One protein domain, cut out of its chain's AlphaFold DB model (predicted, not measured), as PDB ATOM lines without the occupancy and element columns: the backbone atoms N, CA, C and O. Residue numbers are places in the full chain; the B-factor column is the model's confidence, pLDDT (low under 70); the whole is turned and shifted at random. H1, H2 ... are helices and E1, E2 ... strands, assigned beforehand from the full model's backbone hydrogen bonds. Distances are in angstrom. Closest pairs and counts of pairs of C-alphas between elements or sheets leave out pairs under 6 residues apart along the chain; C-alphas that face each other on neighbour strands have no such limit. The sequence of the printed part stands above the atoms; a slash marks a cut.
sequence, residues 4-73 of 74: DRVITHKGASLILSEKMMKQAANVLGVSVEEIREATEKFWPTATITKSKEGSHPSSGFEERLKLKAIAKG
ATOM      1  N   ASP A   4     130.494 153.577 221.249       77.00
ATOM      2  CA  ASP A   4     131.028 154.079 222.501       77.00
ATOM      3  C   ASP A   4     132.072 153.082 223.008       77.00
ATOM      4  O   ASP A   4     131.876 151.861 222.957       77.00
ATOM      5  N   ARG A   5     133.195 153.600 223.509       75.62
ATOM      6  CA  ARG A   5     134.201 152.775 224.183       75.62
ATOM      7  C   ARG A   5     133.906 152.778 225.672       75.62
ATOM      8  O   ARG A   5     133.955 153.829 226.307       75.62
ATOM      9  N   VAL A   6     133.608 151.612 226.231       78.94
ATOM     10  CA  VAL A   6     133.404 151.447 227.671       78.94
ATOM     11  C   VAL A   6     134.667 150.858 228.265       78.94
ATOM     12  O   VAL A   6     135.048 149.738 227.946       78.94
ATOM     13  N   ILE A   7     135.317 151.624 229.129       81.81
ATOM     14  CA  ILE A   7     136.522 151.217 229.841       81.81
ATOM     15  C   ILE A   7     136.107 150.811 231.248       81.81
ATOM     16  O   ILE A   7     135.646 151.652 232.017       81.81
ATOM     17  N   THR A   8     136.267 149.540 231.601       79.94
ATOM     18  CA  THR A   8     135.944 149.029 232.938       79.94
ATOM     19  C   THR A   8     137.213 148.734 233.722       79.94
ATOM     20  O   THR A   8     137.977 147.840 233.377       79.94
ATOM     21  N   HIS A   9     137.429 149.452 234.821       74.88
ATOM     22  CA  HIS A   9     138.603 149.279 235.668       74.88
ATOM     23  C   HIS A   9     138.234 149.360 237.151       74.88
ATOM     24  O   HIS A   9     137.592 150.310 237.595       74.88
ATOM     25  N   LYS A  10     138.643 148.343 237.927       72.56
ATOM     26  CA  LYS A  10     138.451 148.250 239.391       72.56
ATOM     27  C   LYS A  10     137.016 148.580 239.864       72.56
ATOM     28  O   LYS A  10     136.825 149.290 240.844       72.56
ATOM     29  N   GLY A  11     135.997 148.075 239.160       70.00
ATOM     30  CA  GLY A  11     134.579 148.243 239.531       70.00
ATOM     31  C   GLY A  11     133.940 149.589 239.146       70.00
ATOM     32  O   GLY A  11     132.781 149.854 239.501       70.00
ATOM     33  N   ALA A  12     134.673 150.428 238.412       72.06
ATOM     34  CA  ALA A  12     134.171 151.630 237.761       72.06
ATOM     35  C   ALA A  12     134.188 151.454 236.237       72.06
ATOM     36  O   ALA A  12     135.072 150.788 235.698       72.06
ATOM     37  N   SER A  13     133.225 152.075 235.558       78.62
ATOM     38  CA  SER A  13     133.151 152.093 234.099       78.62
ATOM     39  C   SER A  13     133.141 153.537 233.615       78.62
ATOM     40  O   SER A  13     132.354 154.351 234.100       78.62
ATOM     41  N   LEU A  14     134.026 153.849 232.676       82.12
ATOM     42  CA  LEU A  14     134.078 155.117 231.961       82.12
ATOM     43  C   LEU A  14     133.548 154.894 230.549       82.12
ATOM     44  O   LEU A  14     134.024 154.010 229.841       82.12
ATOM     45  N   ILE A  15     132.579 155.704 230.138       83.50
ATOM     46  CA  ILE A  15     132.034 155.671 228.783       83.50
ATOM     47  C   ILE A  15     132.659 156.827 228.007       83.50
ATOM     48  O   ILE A  15     132.470 157.991 228.356       83.50
ATOM     49  N   LEU A  16     133.397 156.502 226.952       83.75
ATOM     50  CA  LEU A  16     133.910 157.458 225.982       83.75
ATOM     51  C   LEU A  16     132.993 157.440 224.765       83.75
ATOM     52  O   LEU A  16     133.136 156.594 223.876       83.75
ATOM     53  N   SER A  17     132.033 158.365 224.750       83.75
ATOM     54  CA  SER A  17     131.154 158.535 223.598       83.75
ATOM     55  C   SER A  17     131.835 159.294 222.469       83.75
ATOM     56  O   SER A  17     132.784 160.055 222.679       83.75
ATOM     57  N   GLU A  18     131.321 159.136 221.252       83.88
ATOM     58  CA  GLU A  18     131.842 159.869 220.099       83.88
ATOM     59  C   GLU A  18     131.770 161.387 220.285       83.88
ATOM     60  O   GLU A  18     132.706 162.104 219.929       83.88
ATOM     61  N   LYS A  19     130.696 161.883 220.909       85.44
ATOM     62  CA  LYS A  19     130.554 163.302 221.247       85.44
ATOM     63  C   LYS A  19     131.678 163.778 222.171       85.44
ATOM     64  O   LYS A  19     132.273 164.817 221.900       85.44
ATOM     65  N   MET A  20     131.994 163.016 223.221       87.12
ATOM     66  CA  MET A  20     133.072 163.362 224.155       87.12
ATOM     67  C   MET A  20     134.439 163.330 223.472       87.12
ATOM     68  O   MET A  20     135.235 164.246 223.662       87.12
ATOM     69  N   MET A  21     134.695 162.321 222.634       87.81
ATOM     70  CA  MET A  21     135.946 162.228 221.879       87.81
ATOM     71  C   MET A  21     136.104 163.393 220.895       87.81
ATOM     72  O   MET A  21     137.184 163.966 220.817       87.81
ATOM     73  N   LYS A  22     135.035 163.809 220.200       88.94
ATOM     74  CA  LYS A  22     135.052 164.992 219.318       88.94
ATOM     75  C   LYS A  22     135.330 166.286 220.082       88.94
ATOM     76  O   LYS A  22     136.093 167.124 219.613       88.94
ATOM     77  N   GLN A  23     134.736 166.450 221.264       90.69
ATOM     78  CA  GLN A  23     134.997 167.613 222.114       90.69
ATOM     79  C   GLN A  23     136.448 167.637 222.607       90.69
ATOM     80  O   GLN A  23     137.098 168.675 222.525       90.69
ATOM     81  N   ALA A  24     136.968 166.498 223.066       87.31
ATOM     82  CA  ALA A  24     138.356 166.376 223.499       87.31
ATOM     83  C   ALA A  24     139.339 166.624 222.344       87.31
ATOM     84  O   ALA A  24     140.286 167.380 222.521       87.31
ATOM     85  N   ALA A  25     139.073 166.071 221.158       90.44
ATOM     86  CA  ALA A  25     139.849 166.301 219.938       90.44
ATOM     87  C   ALA A  25     139.969 167.798 219.625       90.44
ATOM     88  O   ALA A  25     141.067 168.313 219.440       90.44
ATOM     89  N   ASN A  26     138.844 168.517 219.678       93.06
ATOM     90  CA  ASN A  26     138.814 169.955 219.435       93.06
ATOM     91  C   ASN A  26     139.597 170.769 220.484       93.06
ATOM     92  O   ASN A  26     140.258 171.738 220.132       93.06
ATOM     93  N   VAL A  27     139.538 170.387 221.765       93.19
ATOM     94  CA  VAL A  27     140.277 171.073 222.845       93.19
ATOM     95  C   VAL A  27     141.778 170.781 222.781       93.19
ATOM     96  O   VAL A  27     142.589 171.661 223.053       93.19
ATOM     97  N   LEU A  28     142.146 169.548 222.437       90.12
ATOM     98  CA  LEU A  28     143.530 169.079 222.411       90.12
ATOM     99  C   LEU A  28     144.226 169.338 221.065       90.12
ATOM    100  O   LEU A  28     145.434 169.150 220.975       90.12
ATOM    101  N   GLY A  29     143.490 169.766 220.033       92.31
ATOM    102  CA  GLY A  29     144.029 169.999 218.691       92.31
ATOM    103  C   GLY A  29     144.458 168.721 217.964       92.31
ATOM    104  O   GLY A  29     145.319 168.779 217.093       92.31
ATOM    105  N   VAL A  30     143.877 167.577 218.330       92.44
ATOM    106  CA  VAL A  30     144.193 166.247 217.778       92.44
ATOM    107  C   VAL A  30     142.976 165.653 217.079       92.44
ATOM    108  O   VAL A  30     141.854 166.135 217.228       92.44
ATOM    109  N   SER A  31     143.169 164.573 216.332       90.31
ATOM    110  CA  SER A  31     142.070 163.818 215.737       90.31
ATOM    111  C   SER A  31     141.377 162.889 216.745       90.31
ATOM    112  O   SER A  31     141.926 162.482 217.771       90.31
ATOM    113  N   VAL A  32     140.137 162.501 216.437       86.56
ATOM    114  CA  VAL A  32     139.400 161.495 217.223       86.56
ATOM    115  C   VAL A  32     140.102 160.131 217.191       86.56
ATOM    116  O   VAL A  32     140.040 159.391 218.171       86.56
ATOM    117  N   GLU A  33     140.771 159.799 216.086       86.44
ATOM    118  CA  GLU A  33     141.518 158.547 215.934       86.44
ATOM    119  C   GLU A  33     142.740 158.517 216.859       86.44
ATOM    120  O   GLU A  33     142.916 157.539 217.577       86.44
ATOM    121  N   GLU A  34     143.492 159.615 216.976       87.44
ATOM    122  CA  GLU A  34     144.621 159.700 217.916       87.44
ATOM    123  C   GLU A  34     144.181 159.488 219.370       87.44
ATOM    124  O   GLU A  34     144.845 158.793 220.142       87.44
ATOM    125  N   ILE A  35     143.019 160.027 219.756       86.75
ATOM    126  CA  ILE A  35     142.445 159.788 221.089       86.75
ATOM    127  C   ILE A  35     142.091 158.308 221.271       86.75
ATOM    128  O   ILE A  35     142.308 157.749 222.351       86.75
ATOM    129  N   ARG A  36     141.555 157.654 220.234       83.75
ATOM    130  CA  ARG A  36     141.229 156.221 220.267       83.75
ATOM    131  C   ARG A  36     142.483 155.372 220.422       83.75
ATOM    132  O   ARG A  36     142.504 154.520 221.309       83.75
ATOM    133  N   GLU A  37     143.515 155.635 219.632       85.12
ATOM    134  CA  GLU A  37     144.782 154.907 219.684       85.12
ATOM    135  C   GLU A  37     145.480 155.090 221.035       85.12
ATOM    136  O   GLU A  37     145.904 154.115 221.657       85.12
ATOM    137  N   ALA A  38     145.537 156.324 221.547       86.00
ATOM    138  CA  ALA A  38     146.098 156.605 222.866       86.00
ATOM    139  C   ALA A  38     145.329 155.875 223.979       86.00
ATOM    140  O   ALA A  38     145.932 155.317 224.899       86.00
ATOM    141  N   THR A  39     143.999 155.827 223.869       82.62
ATOM    142  CA  THR A  39     143.142 155.090 224.804       82.62
ATOM    143  C   THR A  39     143.424 153.587 224.755       82.62
ATOM    144  O   THR A  39     143.559 152.966 225.805       82.62
ATOM    145  N   GLU A  40     143.550 152.999 223.564       80.38
ATOM    146  CA  GLU A  40     143.859 151.569 223.390       80.38
ATOM    147  C   GLU A  40     145.265 151.197 223.851       80.38
ATOM    148  O   GLU A  40     145.477 150.096 224.346       80.38
ATOM    149  N   LYS A  41     146.224 152.115 223.721       84.69
ATOM    150  CA  LYS A  41     147.594 151.909 224.191       84.69
ATOM    151  C   LYS A  41     147.702 151.967 225.713       84.69
ATOM    152  O   LYS A  41     148.519 151.259 226.296       84.69
ATOM    153  N   PHE A  42     146.924 152.840 226.353       82.62
ATOM    154  CA  PHE A  42     147.000 153.065 227.795       82.62
ATOM    155  C   PHE A  42     146.176 152.052 228.600       82.62
ATOM    156  O   PHE A  42     146.590 151.638 229.683       82.62
ATOM    157  N   TRP A  43     145.013 151.645 228.087       76.19
ATOM    158  CA  TRP A  43     144.115 150.722 228.778       76.19
ATOM    159  C   TRP A  43     144.282 149.287 228.273       76.19
ATOM    160  O   TRP A  43     144.288 149.070 227.063       76.19
ATOM    161  N   PRO A  44     144.347 148.274 229.159       72.75
ATOM    162  CA  PRO A  44     144.401 146.881 228.729       72.75
ATOM    163  C   PRO A  44     143.185 146.548 227.857       72.75
ATOM    164  O   PRO A  44     142.056 146.799 228.277       72.75
ATOM    165  N   THR A  45     143.377 145.934 226.686       64.94
ATOM    166  CA  THR A  45     142.289 145.621 225.735       64.94
ATOM    167  C   THR A  45     141.130 144.852 226.381       64.94
ATOM    168  O   THR A  45     139.973 145.091 226.054       64.94
ATOM    169  N   ALA A  46     141.419 144.000 227.373       60.56
ATOM    170  CA  ALA A  46     140.424 143.257 228.152       60.56
ATOM    171  C   ALA A  46     139.455 144.142 228.968       60.56
ATOM    172  O   ALA A  46     138.426 143.663 229.434       60.56
ATOM    173  N   THR A  47     139.776 145.425 229.150       66.06
ATOM    174  CA  THR A  47     138.942 146.402 229.866       66.06
ATOM    175  C   THR A  47     138.081 147.253 228.938       66.06
ATOM    176  O   THR A  47     137.210 147.968 229.431       66.06
ATOM    177  N   ILE A  48     138.295 147.175 227.618       66.56
ATOM    178  CA  ILE A  48     137.610 147.996 226.619       66.56
ATOM    179  C   ILE A  48     136.538 147.153 225.930       66.56
ATOM    180  O   ILE A  48     136.842 146.279 225.120       66.56
ATOM    181  N   THR A  49     135.269 147.448 226.194       73.88
ATOM    182  CA  THR A  49     134.152 146.892 225.426       73.88
ATOM    183  C   THR A  49     133.610 147.925 224.443       73.88
ATOM    184  O   THR A  49     133.514 149.120 224.736       73.88
ATOM    185  N   LYS A  50     133.290 147.465 223.229       65.19
ATOM    186  CA  LYS A  50     132.608 148.270 222.209       65.19
ATOM    187  C   LYS A  50     131.110 148.110 222.423       65.19
ATOM    188  O   LYS A  50     130.576 147.026 222.202       65.19
ATOM    189  N   SER A  51     130.446 149.178 222.839       62.62
ATOM    190  CA  SER A  51     128.993 149.195 222.995       62.62
ATOM    191  C   SER A  51     128.361 150.002 221.873       62.62
ATOM    192  O   SER A  51     128.914 151.002 221.409       62.62
ATOM    193  N   LYS A  52     127.184 149.563 221.420       60.88
ATOM    194  CA  LYS A  52     126.368 150.343 220.487       60.88
ATOM    195  C   LYS A  52     126.022 151.682 221.146       60.88
ATOM    196  O   LYS A  52     125.693 151.705 222.333       60.88
ATOM    197  N   GLU A  53     126.132 152.766 220.384       56.59
ATOM    198  CA  GLU A  53     125.860 154.126 220.860       56.59
ATOM    199  C   GLU A  53     124.500 154.184 221.582       56.59
ATOM    200  O   GLU A  53     123.498 153.680 221.070       56.59
ATOM    201  N   GLY A  54     124.483 154.711 222.811       58.38
ATOM    202  CA  GLY A  54     123.261 154.835 223.621       58.38
ATOM    203  C   GLY A  54     122.724 153.540 224.251       58.38
ATOM    204  O   GLY A  54     121.707 153.578 224.935       58.38
ATOM    205  N   SER A  55     123.399 152.397 224.088       58.41
ATOM    206  CA  SER A  55     122.954 151.103 224.635       58.41
ATOM    207  C   SER A  55     123.367 150.865 226.096       58.41
ATOM    208  O   SER A  55     123.303 149.734 226.582       58.41
ATOM    209  N   HIS A  56     123.810 151.910 226.798       59.75
ATOM    210  CA  HIS A  56     124.180 151.842 228.211       59.75
ATOM    211  C   HIS A  56     122.926 152.108 229.041       59.75
ATOM    212  O   HIS A  56     122.410 153.226 228.992       59.75
ATOM    213  N   PRO A  57     122.409 151.131 229.801       54.50
ATOM    214  CA  PRO A  57     121.309 151.400 230.709       54.50
ATOM    215  C   PRO A  57     121.792 152.400 231.769       54.50
ATOM    216  O   PRO A  57     122.649 152.087 232.596       54.50
ATOM    217  N   SER A  58     121.246 153.618 231.744       56.78
ATOM    218  CA  SER A  58     121.502 154.653 232.755       56.78
ATOM    219  C   SER A  58     121.068 154.211 234.155       56.78
ATOM    220  O   SER A  58     121.598 154.711 235.147       56.78
ATOM    221  N   SER A  59     120.190 153.203 234.241       60.28
ATOM    222  CA  SER A  59     119.653 152.659 235.489       60.28
ATOM    223  C   SER A  59     120.741 152.231 236.471       60.28
ATOM    224  O   SER A  59     120.675 152.604 237.635       60.28
ATOM    225  N   GLY A  60     121.792 151.534 236.030       62.72
ATOM    226  CA  GLY A  60     122.815 151.023 236.950       62.72
ATOM    227  C   GLY A  60     123.649 152.124 237.619       62.72
ATOM    228  O   GLY A  60     123.991 152.030 238.798       62.72
ATOM    229  N   PHE A  61     123.986 153.187 236.887       63.06
ATOM    230  CA  PHE A  61     124.755 154.308 237.432       63.06
ATOM    231  C   PHE A  61     123.874 155.256 238.253       63.06
ATOM    232  O   PHE A  61     124.270 155.658 239.347       63.06
ATOM    233  N   GLU A  62     122.667 155.558 237.769       64.56
ATOM    234  CA  GLU A  62     121.684 156.370 238.488       64.56
ATOM    235  C   GLU A  62     121.269 155.726 239.813       64.56
ATOM    236  O   GLU A  62     121.185 156.408 240.832       64.56
ATOM    237  N   GLU A  63     121.066 154.410 239.837       66.69
ATOM    238  CA  GLU A  63     120.711 153.671 241.048       66.69
ATOM    239  C   GLU A  63     121.867 153.663 242.060       66.69
ATOM    240  O   GLU A  63     121.666 153.942 243.243       66.69
ATOM    241  N   ARG A  64     123.114 153.490 241.593       67.19
ATOM    242  CA  ARG A  64     124.318 153.624 242.438       67.19
ATOM    243  C   ARG A  64     124.509 155.048 242.969       67.19
ATOM    244  O   ARG A  64     124.962 155.212 244.103       67.19
ATOM    245  N   LEU A  65     124.177 156.076 242.186       69.12
ATOM    246  CA  LEU A  65     124.207 157.473 242.627       69.12
ATOM    247  C   LEU A  65     123.130 157.759 243.676       69.12
ATOM    248  O   LEU A  65     123.448 158.363 244.700       69.12
ATOM    249  N   LYS A  66     121.895 157.284 243.466       69.19
ATOM    250  CA  LYS A  66     120.806 157.392 244.450       69.19
ATOM    251  C   LYS A  66     121.200 156.740 245.773       69.19
ATOM    252  O   LYS A  66     121.105 157.386 246.812       69.19
ATOM    253  N   LEU A  67     121.732 155.516 245.742       68.88
ATOM    254  CA  LEU A  67     122.205 154.817 246.943       68.88
ATOM    255  C   LEU A  67     123.306 155.598 247.680       68.88
ATOM    256  O   LEU A  67     123.257 155.728 248.901       68.88
ATOM    257  N   LYS A  68     124.274 156.173 246.954       65.06
ATOM    258  CA  LYS A  68     125.328 157.007 247.558       65.06
ATOM    259  C   LYS A  68     124.803 158.325 248.129       65.06
ATOM    260  O   LYS A  68     125.299 158.757 249.164       65.06
ATOM    261  N   ALA A  69     123.833 158.963 247.475       63.25
ATOM    262  CA  ALA A  69     123.210 160.191 247.965       63.25
ATOM    263  C   ALA A  69     122.410 159.940 249.253       63.25
ATOM    264  O   ALA A  69     122.537 160.702 250.206       63.25
ATOM    265  N   ILE A  70     121.670 158.828 249.314       61.41
ATOM    266  CA  ILE A  70     120.929 158.398 250.509       61.41
ATOM    267  C   ILE A  70     121.890 158.071 251.664       61.41
ATOM    268  O   ILE A  70     121.632 158.441 252.804       61.41
ATOM    269  N   ALA A  71     123.033 157.441 251.376       61.19
ATOM    270  CA  ALA A  71     124.040 157.104 252.387       61.19
ATOM    271  C   ALA A  71     124.806 158.317 252.952       61.19
ATOM    272  O   ALA A  71     125.382 158.213 254.028       61.19
ATOM    273  N   LYS A  72     124.834 159.457 252.247       59.28
ATOM    274  CA  LYS A  72     125.527 160.685 252.685       59.28
ATOM    275  C   LYS A  72     124.663 161.611 253.551       59.28
ATOM    276  O   LYS A  72     125.179 162.602 254.054       59.28
ATOM    277  N   GLY A  73     123.364 161.324 253.664       54.44
ATOM    278  CA  GLY A  73     122.380 162.130 254.393       54.44
ATOM    279  C   GLY A  73     121.970 161.562 255.753       54.44
ATOM    280  O   GLY A  73     120.926 161.964 256.261       54.44
TER     281      GLY A  73
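Overview. This is residues 4 to 73 of the 74 residues of an uncharacterized protein of Enterobacter hormaechei (UniProt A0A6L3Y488). A small sheet of three strands, E2, E1 and E3, stands between two helices that make a corner, H1 and H2, and a third helix, H3, whose residues 62 to 71 stick out in an arm with the last residues, 72 and 73. The 70 printed residues include three named helices and three named strands, in the order E1 E2 H1 H2 E3 H3; the sheet runs E2 - E1 - E3, antiparallel throughout, and the class is mixed, helices and strands. The whole is loose, with a radius of gyration of the C-alphas of 14.4 A, and elongated, spanning 43 by 27 by 22 A.

Along the chain. E1, residues 4 to 9, begins at C-alpha 4 (131.028, 154.079, 222.501) and is 15.9 A long. E2 is residues 12 to 16, and E3 residues 48 to 52. H1 is residues 18 to 28, 15.1 A, and H2 residues 32 to 42, 15.5 A. H3, residues 58 to 71, is 19.9 A long and ends at C-alpha 71 (124.040, 157.104, 252.387).

Arrangement. E1 and E2 form a hairpin, with N 7 and O 14 2.8 A apart. E1 and E3 are antiparallel at 145 degrees, with N 6 and O 49 2.9 A apart. E2, H1 H2 and E3 make a split strand-helix-strand unit, two strands running the same way with E1 between them, its crossover right-handed. H1 only grazes the sheet with residues 18 to 21, and H2 with 36 to 40. H1 and H2 touch about perpendicular, at 87 degrees, the closest C-alphas, of Ala 25 and Val 32, being 5.5 A apart. H3 is not on the sheet and is apart from H1 and H2. In H1, H2 and H3 every O i to N i+4 pair is within hydrogen-bond range.

Size, cuts and confidence. The farthest C-alphas, of Ser 31 and Gly 73, are 43.4 A apart. The printed part has no cut, and its five links between elements are tight. Residues 45 to 48 and 50 to 73 have pLDDT under 70.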